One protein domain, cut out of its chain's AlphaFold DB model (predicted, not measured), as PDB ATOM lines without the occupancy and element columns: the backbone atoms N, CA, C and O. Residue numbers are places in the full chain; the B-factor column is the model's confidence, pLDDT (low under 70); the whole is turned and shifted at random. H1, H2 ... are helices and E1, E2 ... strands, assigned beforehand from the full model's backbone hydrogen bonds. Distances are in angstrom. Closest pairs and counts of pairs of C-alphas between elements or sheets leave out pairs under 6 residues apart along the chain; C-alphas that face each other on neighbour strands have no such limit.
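Overview. This is residues 46 to 165 of the 175 residues of an uncharacterized protein of Streptococcus sp. (UniProt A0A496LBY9). Two four-stranded sheets stand face to face with their strands crossed, and the helices H1 and H2 cover the other face of the sheet E3 E2 E4 E5. H3 lies near one end of that sheet, and the long unnamed stretch 86 to 102 runs out beyond its edge strand E3. The printed part has 120 residues, in the order E1 E2 H1 H2 E3 H3 E4 E5 E6 E7 E8; one sheet, E3 E2 E4 E5, is antiparallel and the other, E1 E7 E8 E6, is mixed. The class is mixed, helices and strands; the whole is compact and rounded, with a radius of gyration of the C-alphas of 13.4 A and spans of 33 by 32 by 29 A.

Along the chain. E1, residues 46 to 48, begins at C-alpha 46 at (1.482, 2.415, -24.563). E2 is residues 55 to 59, H1 62 to 70 (15.3 A), H2 73 to 79, E3 83 to 85 and H3 103 to 109. E4, residues 115 to 122, is 23.0 A long and begins at C-alpha 115 at (-14.562, 6.672, -39.616). E5 is residues 125 to 132 (22.9 A), E6 136 to 138 and E7 147 to 154 (22.9 A). E8, residues 157 to 164, is 23.6 A long and ends at C-alpha 164 at (3.158, -10.358, -32.963).

Arrangement. E1 and E7 are antiparallel, with N 48 and O 149 2.7 A apart. E7 and E8 form a hairpin, with N 150 and O 161 at 2.8 A, and E8 and E6 are parallel, with N 137 and O 160 at 2.8 A. In the other sheet, only just strongly twisted with C-alphas up to 4.1 A off its plane, E3 and E2 have N 84 and O 58 at 2.9 A, E2 and E4 have N 57 and O 119 at 2.8 A, and the hairpin E4 and E5 has N 118 and O 129 at 2.9 A. The closest C-alphas of E5 and E8 are those of Ile 131 and Phe 158, 6.8 A. H1 and H2 are on the same face of this sheet, two layers, helices over a sheet, at heights of 8.5 A and 9.0 A. H1 and H2 are close but not clearly touching, Leu 68 and Phe 76 having their closest C-alphas, 7.1 A. H3 only grazes the sheet, with residues 103 to 107. E3, H3 and E4 make a split strand-helix-strand unit, two strands running the same way with E2 between, and its crossover is right-handed. Every O i to N i+4 pair is within hydrogen-bond range in H3, 2 of 3 in H2 and 0 of 5 in H1, which has 3 of 6 O i to N i+3 pairs within range.

Size, cuts and confidence. The C-alphas farthest apart are those of Pro 96 and Asp 155, 40.7 A. The printed part has no cut, and the link from E3 to H3, 17 residues, is long. Mean pLDDT of the printed part is 73.3; residues 71 to 83, 88 to 114, 144 and 165 are under 70.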
ATOM      1  N   LYS A  46       1.846   3.405 -25.580       93.06
ATOM      2  CA  LYS A  46       1.482   2.415 -24.563       93.06
ATOM      3  C   LYS A  46       1.092   1.111 -25.245       93.06
ATOM      4  O   LYS A  46       0.232   1.107 -26.126       93.06
ATOM      5  N   THR A  47       1.729   0.023 -24.825       91.81
ATOM      6  CA  THR A  47       1.481  -1.322 -25.346       91.81
ATOM      7  C   THR A  47       0.565  -2.102 -24.412       91.81
ATOM      8  O   THR A  47       0.786  -2.144 -23.202       91.81
ATOM      9  N   TYR A  48      -0.435  -2.743 -25.001       88.44
ATOM     10  CA  TYR A  48      -1.417  -3.599 -24.361       88.44
ATOM     11  C   TYR A  48      -1.278  -5.024 -24.897       88.44
ATOM     12  O   TYR A  48      -0.979  -5.266 -26.070       88.44
ATOM     13  N   THR A  49      -1.490  -5.973 -24.003       86.69
ATOM     14  CA  THR A  49      -1.430  -7.415 -24.231       86.69
ATOM     15  C   THR A  49      -2.740  -8.054 -23.792       86.69
ATOM     16  O   THR A  49      -3.579  -7.409 -23.160       86.69
ATOM     17  N   SER A  50      -2.867  -9.355 -24.049       78.25
ATOM     18  CA  SER A  50      -3.980 -10.181 -23.576       78.25
ATOM     19  C   SER A  50      -4.155 -10.250 -22.057       78.25
ATOM     20  O   SER A  50      -5.164 -10.755 -21.578       78.25
ATOM     21  N   ASP A  51      -3.151  -9.818 -21.296       82.12
ATOM     22  CA  ASP A  51      -3.157  -9.815 -19.830       82.12
ATOM     23  C   ASP A  51      -3.320  -8.398 -19.257       82.12
ATOM     24  O   ASP A  51      -3.267  -8.207 -18.042       82.12
ATOM     25  N   SER A  52      -3.468  -7.389 -20.123       84.69
ATOM     26  CA  SER A  52      -3.683  -6.009 -19.682       84.69
ATOM     27  C   SER A  52      -5.063  -5.867 -19.055       84.69
ATOM     28  O   SER A  52      -6.022  -6.479 -19.516       84.69
ATOM     29  N   LYS A  53      -5.153  -5.057 -17.996       87.06
ATOM     30  CA  LYS A  53      -6.436  -4.770 -17.340       87.06
ATOM     31  C   LYS A  53      -7.313  -3.868 -18.199       87.06
ATOM     32  O   LYS A  53      -8.530  -3.945 -18.120       87.06
ATOM     33  N   GLU A  54      -6.688  -2.986 -18.972       88.81
ATOM     34  CA  GLU A  54      -7.385  -2.170 -19.951       88.81
ATOM     35  C   GLU A  54      -7.795  -3.006 -21.157       88.81
ATOM     36  O   GLU A  54      -7.003  -3.784 -21.688       88.81
ATOM     37  N   GLU A  55      -9.011  -2.773 -21.626       85.56
ATOM     38  CA  GLU A  55      -9.571  -3.419 -22.804       85.56
ATOM     39  C   GLU A  55      -9.579  -2.401 -23.943       85.56
ATOM     40  O   GLU A  55     -10.100  -1.289 -23.804       85.56
ATOM     41  N   ILE A  56      -8.955  -2.757 -25.062       86.88
ATOM     42  CA  ILE A  56      -8.838  -1.921 -26.253       86.88
ATOM     43  C   ILE A  56      -9.780  -2.450 -27.315       86.88
ATOM     44  O   ILE A  56      -9.776  -3.641 -27.620       86.88
ATOM     45  N   TYR A  57     -10.540  -1.551 -27.917       81.88
ATOM     46  CA  TYR A  57     -11.631  -1.887 -28.805       81.88
ATOM     47  C   TYR A  57     -11.660  -0.992 -30.044       81.88
ATOM     48  O   TYR A  57     -11.327   0.190 -29.962       81.88
ATOM     49  N   ILE A  58     -12.080  -1.560 -31.175       81.56
ATOM     50  CA  ILE A  58     -12.364  -0.840 -32.416       81.56
ATOM     51  C   ILE A  58     -13.738  -1.240 -32.958       81.56
ATOM     52  O   ILE A  58     -14.081  -2.423 -32.983       81.56
ATOM     53  N   THR A  59     -14.490  -0.250 -33.441       77.44
ATOM     54  CA  THR A  59     -15.763  -0.437 -34.155       77.44
ATOM     55  C   THR A  59     -15.985   0.613 -35.231       77.44
ATOM     56  O   THR A  59     -15.410   1.700 -35.179       77.44
ATOM     57  N   THR A  60     -16.868   0.309 -36.176       75.25
ATOM     58  CA  THR A  60     -17.447   1.278 -37.118       75.25
ATOM     59  C   THR A  60     -18.682   1.989 -36.560       75.25
ATOM     60  O   THR A  60     -19.126   2.988 -37.127       75.25
ATOM     61  N   ARG A  61     -19.256   1.501 -35.455       74.19
ATOM     62  CA  ARG A  61     -20.568   1.919 -34.954       74.19
ATOM     63  C   ARG A  61     -20.482   2.687 -33.645       74.19
ATOM     64  O   ARG A  61     -20.152   2.145 -32.595       74.19
ATOM     65  N   GLN A  62     -20.836   3.969 -33.699       80.06
ATOM     66  CA  GLN A  62     -20.820   4.831 -32.518       80.06
ATOM     67  C   GLN A  62     -21.860   4.415 -31.468       80.06
ATOM     68  O   GLN A  62     -21.620   4.548 -30.272       80.06
ATOM     69  N   ASP A  63     -23.018   3.924 -31.906       76.81
ATOM     70  CA  ASP A  63     -24.141   3.542 -31.047       76.81
ATOM     71  C   ASP A  63     -23.859   2.291 -30.202       76.81
ATOM     72  O   ASP A  63     -24.426   2.124 -29.122       76.81
ATOM     73  N   GLU A  64     -22.914   1.453 -30.626       73.31
ATOM     74  CA  GLU A  64     -22.488   0.276 -29.863       73.31
ATOM     75  C   GLU A  64     -21.571   0.645 -28.679       73.31
ATOM     76  O   GLU A  64     -21.456  -0.108 -27.710       73.31
ATOM     77  N   LEU A  65     -20.973   1.843 -28.688       78.50
ATOM     78  CA  LEU A  65     -20.047   2.278 -27.641       78.50
ATOM     79  C   LEU A  65     -20.722   2.448 -26.276       78.50
ATOM     80  O   LEU A  65     -20.121   2.121 -25.258       78.50
ATOM     81  N   SER A  66     -21.976   2.903 -26.229       75.19
ATOM     82  CA  SER A  66     -22.710   3.036 -24.959       75.19
ATOM     83  C   SER A  66     -23.001   1.690 -24.293       75.19
ATOM     84  O   SER A  66     -23.082   1.602 -23.068       75.19
ATOM     85  N   ALA A  67     -23.127   0.617 -25.079       72.88
ATOM     86  CA  ALA A  67     -23.341  -0.720 -24.538       72.88
ATOM     87  C   ALA A  67     -22.053  -1.309 -23.925       72.88
ATOM     88  O   ALA A  67     -22.138  -2.139 -23.017       72.88
ATOM     89  N   LEU A  68     -20.865  -0.844 -24.334       73.19
ATOM     90  CA  LEU A  68     -19.586  -1.310 -23.786       73.19
ATOM     91  C   LEU A  68     -19.345  -0.905 -22.336       73.19
ATOM     92  O   LEU A  68     -18.632  -1.616 -21.630       73.19
ATOM     93  N   GLU A  69     -19.913   0.205 -21.866       73.31
ATOM     94  CA  GLU A  69     -19.698   0.666 -20.488       73.31
ATOM     95  C   GLU A  69     -20.190  -0.368 -19.468       73.31
ATOM     96  O   GLU A  69     -19.484  -0.681 -18.508       73.31
ATOM     97  N   ASN A  70     -21.344  -0.985 -19.743       73.81
ATOM     98  CA  ASN A  70     -22.076  -1.813 -18.779       73.81
ATOM     99  C   ASN A  70     -22.119  -3.310 -19.118       73.81
ATOM    100  O   ASN A  70     -22.695  -4.088 -18.358       73.81
ATOM    101  N   THR A  71     -21.523  -3.730 -20.236       69.00
ATOM    102  CA  THR A  71     -21.576  -5.129 -20.690       69.00
ATOM    103  C   THR A  71     -20.242  -5.841 -20.467       69.00
ATOM    104  O   THR A  71     -19.168  -5.237 -20.574       69.00
ATOM    105  N   ASP A  72     -20.326  -7.135 -20.144       69.88
ATOM    106  CA  ASP A  72     -19.192  -8.060 -20.201       69.88
ATOM    107  C   ASP A  72     -18.688  -8.167 -21.647       69.88
ATOM    108  O   ASP A  72     -19.471  -8.272 -22.596       69.88
ATOM    109  N   ILE A  73     -17.374  -8.113 -21.818       61.69
ATOM    110  CA  ILE A  73     -16.767  -7.938 -23.128       61.69
ATOM    111  C   ILE A  73     -16.893  -9.180 -24.024       61.69
ATOM    112  O   ILE A  73     -17.070  -9.039 -25.237       61.69
ATOM    113  N   ASP A  74     -16.889 -10.383 -23.440       60.38
ATOM    114  CA  ASP A  74     -17.059 -11.630 -24.196       60.38
ATOM    115  C   ASP A  74     -18.496 -11.743 -24.723       60.38
ATOM    116  O   ASP A  74     -18.724 -12.201 -25.845       60.38
ATOM    117  N   LYS A  75     -19.474 -11.264 -23.944       64.62
ATOM    118  CA  LYS A  75     -20.880 -11.211 -24.364       64.62
ATOM    119  C   LYS A  75     -21.109 -10.150 -25.439       64.62
ATOM    120  O   LYS A  75     -21.797 -10.405 -26.422       64.62
ATOM    121  N   PHE A  76     -20.493  -8.980 -25.281       65.06
ATOM    122  CA  PHE A  76     -20.622  -7.885 -26.233       65.06
ATOM    123  C   PHE A  76     -20.169  -8.286 -27.647       65.06
ATOM    124  O   PHE A  76     -20.862  -7.968 -28.609       65.06
ATOM    125  N   TYR A  77     -19.063  -9.027 -27.774       60.75
ATOM    126  CA  TYR A  77     -18.561  -9.504 -29.068       60.75
ATOM    127  C   TYR A  77     -19.547 -10.431 -29.796       60.75
ATOM    128  O   TYR A  77     -19.727 -10.316 -31.005       60.75
ATOM    129  N   VAL A  78     -20.203 -11.338 -29.067       61.16
ATOM    130  CA  VAL A  78     -21.193 -12.260 -29.652       61.16
ATOM    131  C   VAL A  78     -22.397 -11.494 -30.206       61.16
ATOM    132  O   VAL A  78     -22.915 -11.834 -31.270       61.16
ATOM    133  N   ASP A  79     -22.808 -10.442 -29.505       62.84
ATOM    134  CA  ASP A  79     -24.004  -9.676 -29.841       62.84
ATOM    135  C   ASP A  79     -23.742  -8.613 -30.938       62.84
ATOM    136  O   ASP A  79     -24.673  -8.217 -31.641       62.84
ATOM    137  N   HIS A  80     -22.485  -8.189 -31.154       62.47
ATOM    138  CA  HIS A  80     -22.131  -7.052 -32.021       62.47
ATOM    139  C   HIS A  80     -21.069  -7.425 -33.069       62.47
ATOM    140  O   HIS A  80     -19.866  -7.398 -32.824       62.47
ATOM    141  N   HIS A  81     -21.522  -7.743 -34.282       58.12
ATOM    142  CA  HIS A  81     -20.694  -8.334 -35.342       58.12
ATOM    143  C   HIS A  81     -19.705  -7.356 -36.017       58.12
ATOM    144  O   HIS A  81     -18.821  -7.800 -36.744       58.12
ATOM    145  N   TYR A  82     -19.825  -6.042 -35.784       61.22
ATOM    146  CA  TYR A  82     -18.996  -4.992 -36.415       61.22
ATOM    147  C   TYR A  82     -17.902  -4.437 -35.495       61.22
ATOM    148  O   TYR A  82     -17.387  -3.332 -35.684       61.22
ATOM    149  N   SER A  83     -17.567  -5.215 -34.472       65.50
ATOM    150  CA  SER A  83     -16.973  -4.720 -33.246       65.50
ATOM    151  C   SER A  83     -15.938  -5.697 -32.721       65.50
ATOM    152  O   SER A  83     -16.171  -6.901 -32.669       65.50
ATOM    153  N   MET A  84     -14.761  -5.190 -32.353       72.56
ATOM    154  CA  MET A  84     -13.611  -6.047 -32.086       72.56
ATOM    155  C   MET A  84     -12.760  -5.545 -30.925       72.56
ATOM    156  O   MET A  84     -12.326  -4.397 -30.882       72.56
ATOM    157  N   ILE A  85     -12.434  -6.469 -30.024       71.94
ATOM    158  CA  ILE A  85     -11.499  -6.250 -28.917       71.94
ATOM    159  C   ILE A  85     -10.098  -6.622 -29.397       71.94
ATOM    160  O   ILE A  85      -9.834  -7.761 -29.782       71.94
ATOM    161  N   LEU A  86      -9.177  -5.674 -29.384       76.38
ATOM    162  CA  LEU A  86      -7.850  -5.875 -29.951       76.38
ATOM    163  C   LEU A  86      -6.912  -6.651 -29.024       76.38
ATOM    164  O   LEU A  86      -5.979  -7.284 -29.500       76.38
ATOM    165  N   ASN A  87      -7.122  -6.607 -27.709       75.38
ATOM    166  CA  ASN A  87      -6.216  -7.214 -26.733       75.38
ATOM    167  C   ASN A  87      -6.896  -8.267 -25.841       75.38
ATOM    168  O   ASN A  87      -6.477  -8.445 -24.705       75.38
ATOM    169  N   SER A  88      -7.928  -8.971 -26.319       69.81
ATOM    170  CA  SER A  88      -8.570 -10.055 -25.554       69.81
ATOM    171  C   SER A  88      -7.921 -11.423 -25.799       69.81
ATOM    172  O   SER A  88      -7.516 -11.721 -26.916       69.81
ATOM    173  N   LYS A  89      -7.888 -12.312 -24.794       60.72
ATOM    174  CA  LYS A  89      -7.470 -13.725 -24.959       60.72
ATOM    175  C   LYS A  89      -8.404 -14.531 -25.870       60.72
ATOM    176  O   LYS A  89      -7.950 -15.489 -26.498       60.72
ATOM    177  N   THR A  90      -9.689 -14.181 -25.912       54.16
ATOM    178  CA  THR A  90     -10.766 -14.955 -26.557       54.16
ATOM    179  C   THR A  90     -10.920 -14.658 -28.049       54.16
ATOM    180  O   THR A  90     -11.335 -15.545 -28.796       54.16
ATOM    181  N   ASN A  91     -10.469 -13.491 -28.518       53.25
ATOM    182  CA  ASN A  91     -10.616 -13.059 -29.916       53.25
ATOM    183  C   ASN A  91      -9.725 -13.786 -30.932       53.25
ATOM    184  O   ASN A  91      -9.770 -13.483 -32.119       53.25
ATOM    185  N   TYR A  92      -8.942 -14.769 -30.492       49.06
ATOM    186  CA  TYR A  92      -7.937 -15.424 -31.328       49.06
ATOM    187  C   TYR A  92      -8.298 -16.840 -31.783       49.06
ATOM    188  O   TYR A  92      -7.697 -17.328 -32.733       49.06
ATOM    189  N   TYR A  93      -9.247 -17.523 -31.125       40.47
ATOM    190  CA  TYR A  93      -9.317 -18.991 -31.242       40.47
ATOM    191  C   TYR A  93     -10.715 -19.619 -31.299       40.47
ATOM    192  O   TYR A  93     -10.809 -20.840 -31.399       40.47
ATOM    193  N   ARG A  94     -11.809 -18.850 -31.202       38.50
ATOM    194  CA  ARG A  94     -13.149 -19.439 -30.990       38.50
ATOM    195  C   ARG A  94     -14.269 -18.954 -31.905       38.50
ATOM    196  O   ARG A  94     -15.425 -19.237 -31.611       38.50
ATOM    197  N   SER A  95     -13.974 -18.315 -33.036       38.91
ATOM    198  CA  SER A  95     -14.998 -18.268 -34.083       38.91
ATOM    199  C   SER A  95     -15.028 -19.630 -34.795       38.91
ATOM    200  O   SER A  95     -14.015 -20.016 -35.381       38.91
ATOM    201  N   PRO A  96     -16.152 -20.377 -34.786       36.81
ATOM    202  CA  PRO A  96     -16.286 -21.646 -35.514       36.81
ATOM    203  C   PRO A  96     -16.185 -21.478 -37.039       36.81
ATOM    204  O   PRO A  96     -16.134 -22.460 -37.776       36.81
ATOM    205  N   LYS A  97     -16.117 -20.234 -37.522       38.72
ATOM    206  CA  LYS A  97     -15.610 -19.886 -38.844       38.72
ATOM    207  C   LYS A  97     -14.329 -19.081 -38.633       38.72
ATOM    208  O   LYS A  97     -14.439 -17.948 -38.155       38.72
ATOM    209  N   PRO A  98     -13.143 -19.608 -38.978       35.91
ATOM    210  CA  PRO A  98     -11.911 -18.839 -38.969       35.91
ATOM    211  C   PRO A  98     -11.969 -17.870 -40.153       35.91
ATOM    212  O   PRO A  98     -11.294 -18.038 -41.163       35.91
ATOM    213  N   ILE A  99     -12.839 -16.866 -40.065       40.12
ATOM    214  CA  ILE A  99     -12.688 -15.658 -40.853       40.12
ATOM    215  C   ILE A  99     -11.499 -14.999 -40.183       40.12
ATOM    216  O   ILE A  99     -11.642 -14.346 -39.150       40.12
ATOM    217  N   ILE A 100     -10.314 -15.313 -40.711       41.38
ATOM    218  CA  ILE A 100      -9.086 -14.548 -40.526       41.38
ATOM    219  C   ILE A 100      -9.541 -13.107 -40.374       41.38
ATOM    220  O   ILE A 100     -10.221 -12.598 -41.264       41.38
ATOM    221  N   ILE A 101      -9.295 -12.525 -39.201       48.50
ATOM    222  CA  ILE A 101      -9.741 -11.183 -38.852       48.50
ATOM    223  C   ILE A 101      -8.940 -10.229 -39.737       48.50
ATOM    224  O   ILE A 101      -7.937  -9.639 -39.333       48.50
ATOM    225  N   ASP A 102      -9.362 -10.142 -40.990       53.09
ATOM    226  CA  ASP A 102      -9.051  -9.095 -41.923       53.09
ATOM    227  C   ASP A 102      -9.838  -7.893 -41.424       53.09
ATOM    228  O   ASP A 102     -10.912  -7.564 -41.919       53.09
ATOM    229  N   ILE A 103      -9.335  -7.322 -40.327       56.03
ATOM    230  CA  ILE A 103      -9.809  -6.073 -39.734       56.03
ATOM    231  C   ILE A 103     -10.001  -5.076 -40.872       56.03
ATOM    232  O   ILE A 103     -11.042  -4.453 -40.996       56.03
ATOM    233  N   PHE A 104      -9.025  -5.021 -41.773       53.22
ATOM    234  CA  PHE A 104      -9.038  -4.147 -42.925       53.22
ATOM    235  C   PHE A 104     -10.091  -4.547 -43.949       53.22
ATOM    236  O   PHE A 104     -10.881  -3.699 -44.321       53.22
ATOM    237  N   GLY A 105     -10.175  -5.799 -44.383       53.22
ATOM    238  CA  GLY A 105     -11.167  -6.237 -45.368       53.22
ATOM    239  C   GLY A 105     -12.605  -6.183 -44.868       53.22
ATOM    240  O   GLY A 105     -13.495  -5.859 -45.645       53.22
ATOM    241  N   GLN A 106     -12.864  -6.434 -43.585       55.25
ATOM    242  CA  GLN A 106     -14.209  -6.309 -43.018       55.25
ATOM    243  C   GLN A 106     -14.596  -4.846 -42.792       55.25
ATOM    244  O   GLN A 106     -15.713  -4.472 -43.130       55.25
ATOM    245  N   LEU A 107     -13.681  -4.001 -42.303       55.69
ATOM    246  CA  LEU A 107     -13.948  -2.568 -42.151       55.69
ATOM    247  C   LEU A 107     -14.057  -1.873 -43.518       55.69
ATOM    248  O   LEU A 107     -14.987  -1.111 -43.746       55.69
ATOM    249  N   LYS A 108     -13.175  -2.192 -44.470       52.97
ATOM    250  CA  LYS A 108     -13.133  -1.589 -45.813       52.97
ATOM    251  C   LYS A 108     -14.323  -1.984 -46.689       52.97
ATOM    252  O   LYS A 108     -14.768  -1.170 -47.486       52.97
ATOM    253  N   ASN A 109     -14.847  -3.204 -46.547       49.56
ATOM    254  CA  ASN A 109     -16.042  -3.636 -47.285       49.56
ATOM    255  C   ASN A 109     -17.357  -3.183 -46.626       49.56
ATOM    256  O   ASN A 109     -18.411  -3.316 -47.243       49.56
ATOM    257  N   ALA A 110     -17.317  -2.677 -45.390       51.69
ATOM    258  CA  ALA A 110     -18.504  -2.285 -44.632       51.69
ATOM    259  C   ALA A 110     -18.843  -0.784 -44.712       51.69
ATOM    260  O   ALA A 110     -19.785  -0.359 -44.045       51.69
ATOM    261  N   LEU A 111     -18.099   0.034 -45.468       51.44
ATOM    262  CA  LEU A 111     -18.127   1.483 -45.271       51.44
ATOM    263  C   LEU A 111     -18.373   2.297 -46.552       51.44
ATOM    264  O   LEU A 111     -17.548   2.329 -47.456       51.44
ATOM    265  N   ASP A 112     -19.467   3.064 -46.513       49.50
ATOM    266  CA  ASP A 112     -19.623   4.385 -47.152       49.50
ATOM    267  C   ASP A 112     -18.892   5.501 -46.348       49.50
ATOM    268  O   ASP A 112     -18.995   6.680 -46.676       49.50
ATOM    269  N   SER A 113     -18.183   5.172 -45.254       54.38
ATOM    270  CA  SER A 113     -17.564   6.151 -44.338       54.38
ATOM    271  C   SER A 113     -16.255   5.663 -43.706       54.38
ATOM    272  O   SER A 113     -16.273   4.723 -42.926       54.38
ATOM    273  N   ASP A 114     -15.149   6.387 -43.882       68.31
ATOM    274  CA  ASP A 114     -13.803   6.042 -43.373       68.31
ATOM    275  C   ASP A 114     -13.599   6.173 -41.842       68.31
ATOM    276  O   ASP A 114     -12.471   6.095 -41.347       68.31
ATOM    277  N   THR A 115     -14.663   6.412 -41.065       78.56
ATOM    278  CA  THR A 115     -14.562   6.672 -39.616       78.56
ATOM    279  C   THR A 115     -14.666   5.397 -38.785       78.56
ATOM    280  O   THR A 115     -15.657   4.670 -38.849       78.56
ATOM    281  N   LEU A 116     -13.679   5.195 -37.916       83.12
ATOM    282  CA  LEU A 116     -13.639   4.165 -36.886       83.12
ATOM    283  C   LEU A 116     -13.614   4.810 -35.496       83.12
ATOM    284  O   LEU A 116     -13.175   5.948 -35.313       83.12
ATOM    285  N   TYR A 117     -14.035   4.052 -34.491       85.88
ATOM    286  CA  TYR A 117     -13.986   4.450 -33.090       85.88
ATOM    287  C   TYR A 117     -13.026   3.544 -32.333       85.88
ATOM    288  O   TYR A 117     -13.269   2.347 -32.204       85.88
ATOM    289  N   LEU A 118     -11.950   4.131 -31.810       88.56
ATOM    290  CA  LEU A 118     -11.024   3.480 -30.892       88.56
ATOM    291  C   LEU A 118     -11.482   3.759 -29.465       88.56
ATOM    292  O   LEU A 118     -11.501   4.912 -29.028       88.56
ATOM    293  N   ALA A 119     -11.820   2.704 -28.733       88.94
ATOM    294  CA  ALA A 119     -12.214   2.803 -27.340       88.94
ATOM    295  C   ALA A 119     -11.221   2.086 -26.421       88.94
ATOM    296  O   ALA A 119     -10.673   1.033 -26.749       88.94
ATOM    297  N   LYS A 120     -11.001   2.669 -25.246       90.12
ATOM    298  CA  LYS A 120     -10.273   2.062 -24.134       90.12
ATOM    299  C   LYS A 120     -11.202   2.006 -22.934       90.12
ATOM    300  O   LYS A 120     -11.595   3.059 -22.428       90.12
ATOM    301  N   LYS A 121     -11.491   0.804 -22.446       87.38
ATOM    302  CA  LYS A 121     -12.212   0.588 -21.192       87.38
ATOM    303  C   LYS A 121     -11.219   0.279 -20.077       87.38
ATOM    304  O   LYS A 121     -10.296  -0.515 -20.247       87.38
ATOM    305  N   ASN A 122     -11.374   0.950 -18.943       87.31
ATOM    306  CA  ASN A 122     -10.581   0.710 -17.742       87.31
ATOM    307  C   ASN A 122     -11.497   0.780 -16.520       87.31
ATOM    308  O   ASN A 122     -12.041   1.846 -16.229       87.31
ATOM    309  N   ASN A 123     -11.681  -0.346 -15.825       82.31
ATOM    310  CA  ASN A 123     -12.547  -0.459 -14.645       82.31
ATOM    311  C   ASN A 123     -13.942   0.179 -14.847       82.31
ATOM    312  O   ASN A 123     -14.404   0.949 -14.012       82.31
ATOM    313  N   GLY A 124     -14.586  -0.091 -15.989       76.94
ATOM    314  CA  GLY A 124     -15.923   0.431 -16.317       76.94
ATOM    315  C   GLY A 124     -15.954   1.844 -16.914       76.94
ATOM    316  O   GLY A 124     -16.966   2.231 -17.480       76.94
ATOM    317  N   THR A 125     -14.852   2.601 -16.871       84.94
ATOM    318  CA  THR A 125     -14.767   3.900 -17.559       84.94
ATOM    319  C   THR A 125     -14.344   3.702 -19.008       84.94
ATOM    320  O   THR A 125     -13.287   3.117 -19.263       84.94
ATOM    321  N   LEU A 126     -15.132   4.223 -19.947       88.19
ATOM    322  CA  LEU A 126     -14.842   4.182 -21.375       88.19
ATOM    323  C   LEU A 126     -14.256   5.519 -21.846       88.19
ATOM    324  O   LEU A 126     -14.778   6.592 -21.567       88.19
ATOM    325  N   SER A 127     -13.140   5.466 -22.565       89.69
ATOM    326  CA  SER A 127     -12.573   6.608 -23.290       89.69
ATOM    327  C   SER A 127     -12.606   6.303 -24.778       89.69
ATOM    328  O   SER A 127     -12.102   5.257 -25.180       89.69
ATOM    329  N   VAL A 128     -13.160   7.205 -25.586       90.25
ATOM    330  CA  VAL A 128     -13.360   7.000 -27.028       90.25
ATOM    331  C   VAL A 128     -12.676   8.112 -27.813       90.25
ATOM    332  O   VAL A 128     -12.745   9.278 -27.432       90.25
ATOM    333  N   THR A 129     -12.060   7.754 -28.934       90.75
ATOM    334  CA  THR A 129     -11.616   8.701 -29.956       90.75
ATOM    335  C   THR A 129     -11.978   8.198 -31.348       90.75
ATOM    336  O   THR A 129     -12.146   6.995 -31.561       90.75
ATOM    337  N   LYS A 130     -12.096   9.124 -32.299       90.69
ATOM    338  CA  LYS A 130     -12.236   8.795 -33.718       90.69
ATOM    339  C   LYS A 130     -10.854   8.560 -34.319       90.69
ATOM    340  O   LYS A 130      -9.921   9.286 -33.982       90.69
ATOM    341  N   ILE A 131     -10.750   7.556 -35.180       87.06
ATOM    342  CA  ILE A 131      -9.578   7.261 -36.011       87.06
ATOM    343  C   ILE A 131     -10.058   6.859 -37.410       87.06
ATOM    344  O   ILE A 131     -11.252   6.609 -37.606       87.06
ATOM    345  N   THR A 132      -9.154   6.763 -38.373       83.81
ATOM    346  CA  THR A 132      -9.432   6.172 -39.688       83.81
ATOM    347  C   THR A 132      -8.726   4.831 -39.841       83.81
ATOM    348  O   THR A 132      -7.960   4.393 -38.978       83.81
ATOM    349  N   ILE A 133      -8.990   4.148 -40.955       76.50
ATOM    350  CA  ILE A 133      -8.283   2.910 -41.288       76.50
ATOM    351  C   ILE A 133      -6.775   3.138 -41.485       76.50
ATOM    352  O   ILE A 133      -5.982   2.264 -41.138       76.50
ATOM    353  N   ASP A 134      -6.381   4.322 -41.960       81.19
ATOM    354  CA  ASP A 134      -4.980   4.693 -42.197       81.19
ATOM    355  C   ASP A 134      -4.191   4.895 -40.892       81.19
ATOM    356  O   ASP A 134      -2.963   4.815 -40.883       81.19
ATOM    357  N   ASP A 135      -4.888   5.099 -39.771       86.50
ATOM    358  CA  ASP A 135      -4.286   5.200 -38.441       86.50
ATOM    359  C   ASP A 135      -3.928   3.823 -37.844       86.50
ATOM    360  O   ASP A 135      -3.289   3.746 -36.785       86.50
ATOM    361  N   ILE A 136      -4.337   2.723 -38.489       84.69
ATOM    362  CA  ILE A 136      -4.089   1.352 -38.034       84.69
ATOM    363  C   ILE A 136      -2.969   0.724 -38.871       84.69
ATOM    364  O   ILE A 136      -3.062   0.562 -40.083       84.69
ATOM    365  N   TYR A 137      -1.920   0.279 -38.189       84.69
ATOM    366  CA  TYR A 137      -0.743  -0.359 -38.762       84.69
ATOM    367  C   TYR A 137      -0.674  -1.804 -38.285       84.69
ATOM    368  O   TYR A 137      -0.260  -2.102 -37.160       84.69
ATOM    369  N   ASP A 138      -1.103  -2.723 -39.140       81.12
ATOM    370  CA  ASP A 138      -1.065  -4.146 -38.840       81.12
ATOM    371  C   ASP A 138       0.205  -4.806 -39.384       81.12
ATOM    372  O   ASP A 138       0.251  -5.306 -40.507       81.12
ATOM    373  N   GLU A 139       1.229  -4.843 -38.536       83.81
ATOM    374  CA  GLU A 139       2.526  -5.467 -38.805       83.81
ATOM    375  C   GLU A 139       2.589  -6.926 -38.306       83.81
ATOM    376  O   GLU A 139       3.667  -7.476 -38.075       83.81
ATOM    377  N   ARG A 140       1.439  -7.574 -38.080       79.19
ATOM    378  CA  ARG A 140       1.389  -8.994 -37.709       79.19
ATOM    379  C   ARG A 140       1.812  -9.863 -38.890       79.19
ATOM    380  O   ARG A 140       1.131  -9.845 -39.918       79.19
ATOM    381  N   GLU A 141       2.876 -10.642 -38.705       76.38
ATOM    382  CA  GLU A 141       3.322 -11.679 -39.644       76.38
ATOM    383  C   GLU A 141       2.376 -12.893 -39.609       76.38
ATOM    384  O   GLU A 141       1.992 -13.404 -40.657       76.38
ATOM    385  N   ASP A 142       1.928 -13.300 -38.414       73.00
ATOM    386  CA  ASP A 142       0.947 -14.373 -38.228       73.00
ATOM    387  C   ASP A 142      -0.341 -13.822 -37.599       73.00
ATOM    388  O   ASP A 142      -0.414 -13.502 -36.404       73.00
ATOM    389  N   LYS A 143      -1.395 -13.750 -38.418       71.50
ATOM    390  CA  LYS A 143      -2.717 -13.251 -38.012       71.50
ATOM    391  C   LYS A 143      -3.413 -14.147 -36.977       71.50
ATOM    392  O   LYS A 143      -4.334 -13.665 -36.319       71.50
ATOM    393  N   ASN A 144      -2.965 -15.392 -36.801       69.19
ATOM    394  CA  ASN A 144      -3.528 -16.369 -35.860       69.19
ATOM    395  C   ASN A 144      -2.748 -16.458 -34.537       69.19
ATOM    396  O   ASN A 144      -3.178 -17.127 -33.591       69.19
ATOM    397  N   SER A 145      -1.603 -15.785 -34.447       70.31
ATOM    398  CA  SER A 145      -0.797 -15.741 -33.233       70.31
ATOM    399  C   SER A 145      -1.208 -14.597 -32.313       70.31
ATOM    400  O   SER A 145      -1.726 -13.563 -32.741       70.31
ATOM    401  N   LYS A 146      -0.895 -14.748 -31.019       74.19
ATOM    402  CA  LYS A 146      -1.018 -13.655 -30.045       74.19
ATOM    403  C   LYS A 146      -0.253 -12.423 -30.540       74.19
ATOM    404  O   LYS A 146       0.879 -12.532 -31.021       74.19
ATOM    405  N   PHE A 147      -0.850 -11.247 -30.386       77.69
ATOM    406  CA  PHE A 147      -0.204  -9.977 -30.701       77.69
ATOM    407  C   PHE A 147      -0.311  -8.985 -29.549       77.69
ATOM    408  O   PHE A 147      -0.938  -9.224 -28.519       77.69
ATOM    409  N   THR A 148       0.377  -7.872 -29.732       86.00
ATOM    410  CA  THR A 148       0.351  -6.705 -28.866       86.00
ATOM    411  C   THR A 148      -0.259  -5.541 -29.623       86.00
ATOM    412  O   THR A 148      -0.089  -5.428 -30.840       86.00
ATOM    413  N   VAL A 149      -0.967  -4.687 -28.895       88.81
ATOM    414  CA  VAL A 149      -1.589  -3.471 -29.417       88.81
ATOM    415  C   VAL A 149      -0.820  -2.299 -28.850       88.81
ATOM    416  O   VAL A 149      -0.804  -2.119 -27.639       88.81
ATOM    417  N   THR A 150      -0.177  -1.497 -29.683       91.56
ATOM    418  CA  THR A 150       0.493  -0.277 -29.224       91.56
ATOM    419  C   THR A 150      -0.269   0.931 -29.721       91.56
ATOM    420  O   THR A 150      -0.451   1.086 -30.921       91.56
ATOM    421  N   ILE A 151      -0.696   1.792 -28.802       92.75
ATOM    422  CA  ILE A 151      -1.374   3.043 -29.137       92.75
ATOM    423  C   ILE A 151      -0.391   4.181 -28.896       92.75
ATOM    424  O   ILE A 151       0.095   4.362 -27.773       92.75
ATOM    425  N   LYS A 152      -0.095   4.932 -29.952       94.19
ATOM    426  CA  LYS A 152       0.652   6.189 -29.894       94.19
ATOM    427  C   LYS A 152      -0.320   7.354 -30.012       94.19
ATOM    428  O   LYS A 152      -1.296   7.264 -30.755       94.19
ATOM    429  N   ARG A 153      -0.031   8.442 -29.303       92.00
ATOM    430  CA  ARG A 153      -0.779   9.698 -29.393       92.00
ATOM    431  C   ARG A 153       0.191  10.840 -29.659       92.00
ATOM    432  O   ARG A 153       1.146  10.999 -28.904       92.00
ATOM    433  N   LEU A 154      -0.090  11.622 -30.691       90.25
ATOM    434  CA  LEU A 154       0.596  12.869 -31.005       90.25
ATOM    435  C   LEU A 154      -0.489  13.936 -31.154       90.25
ATOM    436  O   LEU A 154      -1.334  13.822 -32.036       90.25
ATOM    437  N   ASP A 155      -0.506  14.904 -30.240       87.88
ATOM    438  CA  ASP A 155      -1.558  15.917 -30.126       87.88
ATOM    439  C   ASP A 155      -2.974  15.309 -29.995       87.88
ATOM    440  O   ASP A 155      -3.307  14.686 -28.973       87.88
ATOM    441  N   ASP A 156      -3.821  15.489 -31.006       85.94
ATOM    442  CA  ASP A 156      -5.176  14.947 -31.131       85.94
ATOM    443  C   ASP A 156      -5.255  13.700 -32.031       85.94
ATOM    444  O   ASP A 156      -6.316  13.083 -32.133       85.94
ATOM    445  N   LYS A 157      -4.133  13.282 -32.627       89.38
ATOM    446  CA  LYS A 157      -4.046  12.118 -33.514       89.38
ATOM    447  C   LYS A 157      -3.594  10.867 -32.777       89.38
ATOM    448  O   LYS A 157      -2.803  10.909 -31.828       89.38
ATOM    449  N   PHE A 158      -4.046   9.723 -33.278       91.50
ATOM    450  CA  PHE A 158      -3.723   8.412 -32.735       91.50
ATOM    451  C   PHE A 158      -3.188   7.504 -33.832       91.50
ATOM    452  O   PHE A 158      -3.659   7.556 -34.958       91.50
ATOM    453  N   ARG A 159      -2.229   6.642 -33.486       91.25
ATOM    454  CA  ARG A 159      -1.810   5.520 -34.334       91.25
ATOM    455  C   ARG A 159      -1.863   4.227 -33.540       91.25
ATOM    456  O   ARG A 159      -1.393   4.178 -32.398       91.25
ATOM    457  N   VAL A 160      -2.424   3.186 -34.142       89.38
ATOM    458  CA  VAL A 160      -2.603   1.863 -33.536       89.38
ATOM    459  C   VAL A 160      -1.723   0.865 -34.267       89.38
ATOM    460  O   VAL A 160      -1.882   0.657 -35.458       89.38
ATOM    461  N   TYR A 161      -0.814   0.212 -33.553       88.44
ATOM    462  CA  TYR A 161       0.093  -0.784 -34.114       88.44
ATOM    463  C   TYR A 161      -0.248  -2.169 -33.582       88.44
ATOM    464  O   TYR A 161      -0.268  -2.376 -32.365       88.44
ATOM    465  N   LEU A 162      -0.459  -3.124 -34.483       86.19
ATOM    466  CA  LEU A 162      -0.661  -4.531 -34.154       86.19
ATOM    467  C   LEU A 162       0.616  -5.298 -34.503       86.19
ATOM    468  O   LEU A 162       1.025  -5.309 -35.660       86.19
ATOM    469  N   LYS A 163       1.258  -5.932 -33.514       86.00
ATOM    470  CA  LYS A 163       2.508  -6.691 -33.726       86.00
ATOM    471  C   LYS A 163       2.491  -8.020 -32.993       86.00
ATOM    472  O   LYS A 163       2.226  -8.043 -31.788       86.00
ATOM    473  N   ASN A 164       2.833  -9.115 -33.665       81.81
ATOM    474  CA  ASN A 164       3.158 -10.358 -32.963       81.81
ATOM    475  C   ASN A 164       4.533 -10.230 -32.294       81.81
ATOM    476  O   ASN A 164       5.431  -9.566 -32.816       81.81
ATOM    477  N   LYS A 165       4.736 -10.901 -31.153       68.38
ATOM    478  CA  LYS A 165       6.111 -11.199 -30.728       68.38
ATOM    479  C   LYS A 165       6.698 -12.129 -31.783       68.38
ATOM    480  O   LYS A 165       6.095 -13.162 -32.050       68.38
TER     481      LYS A 165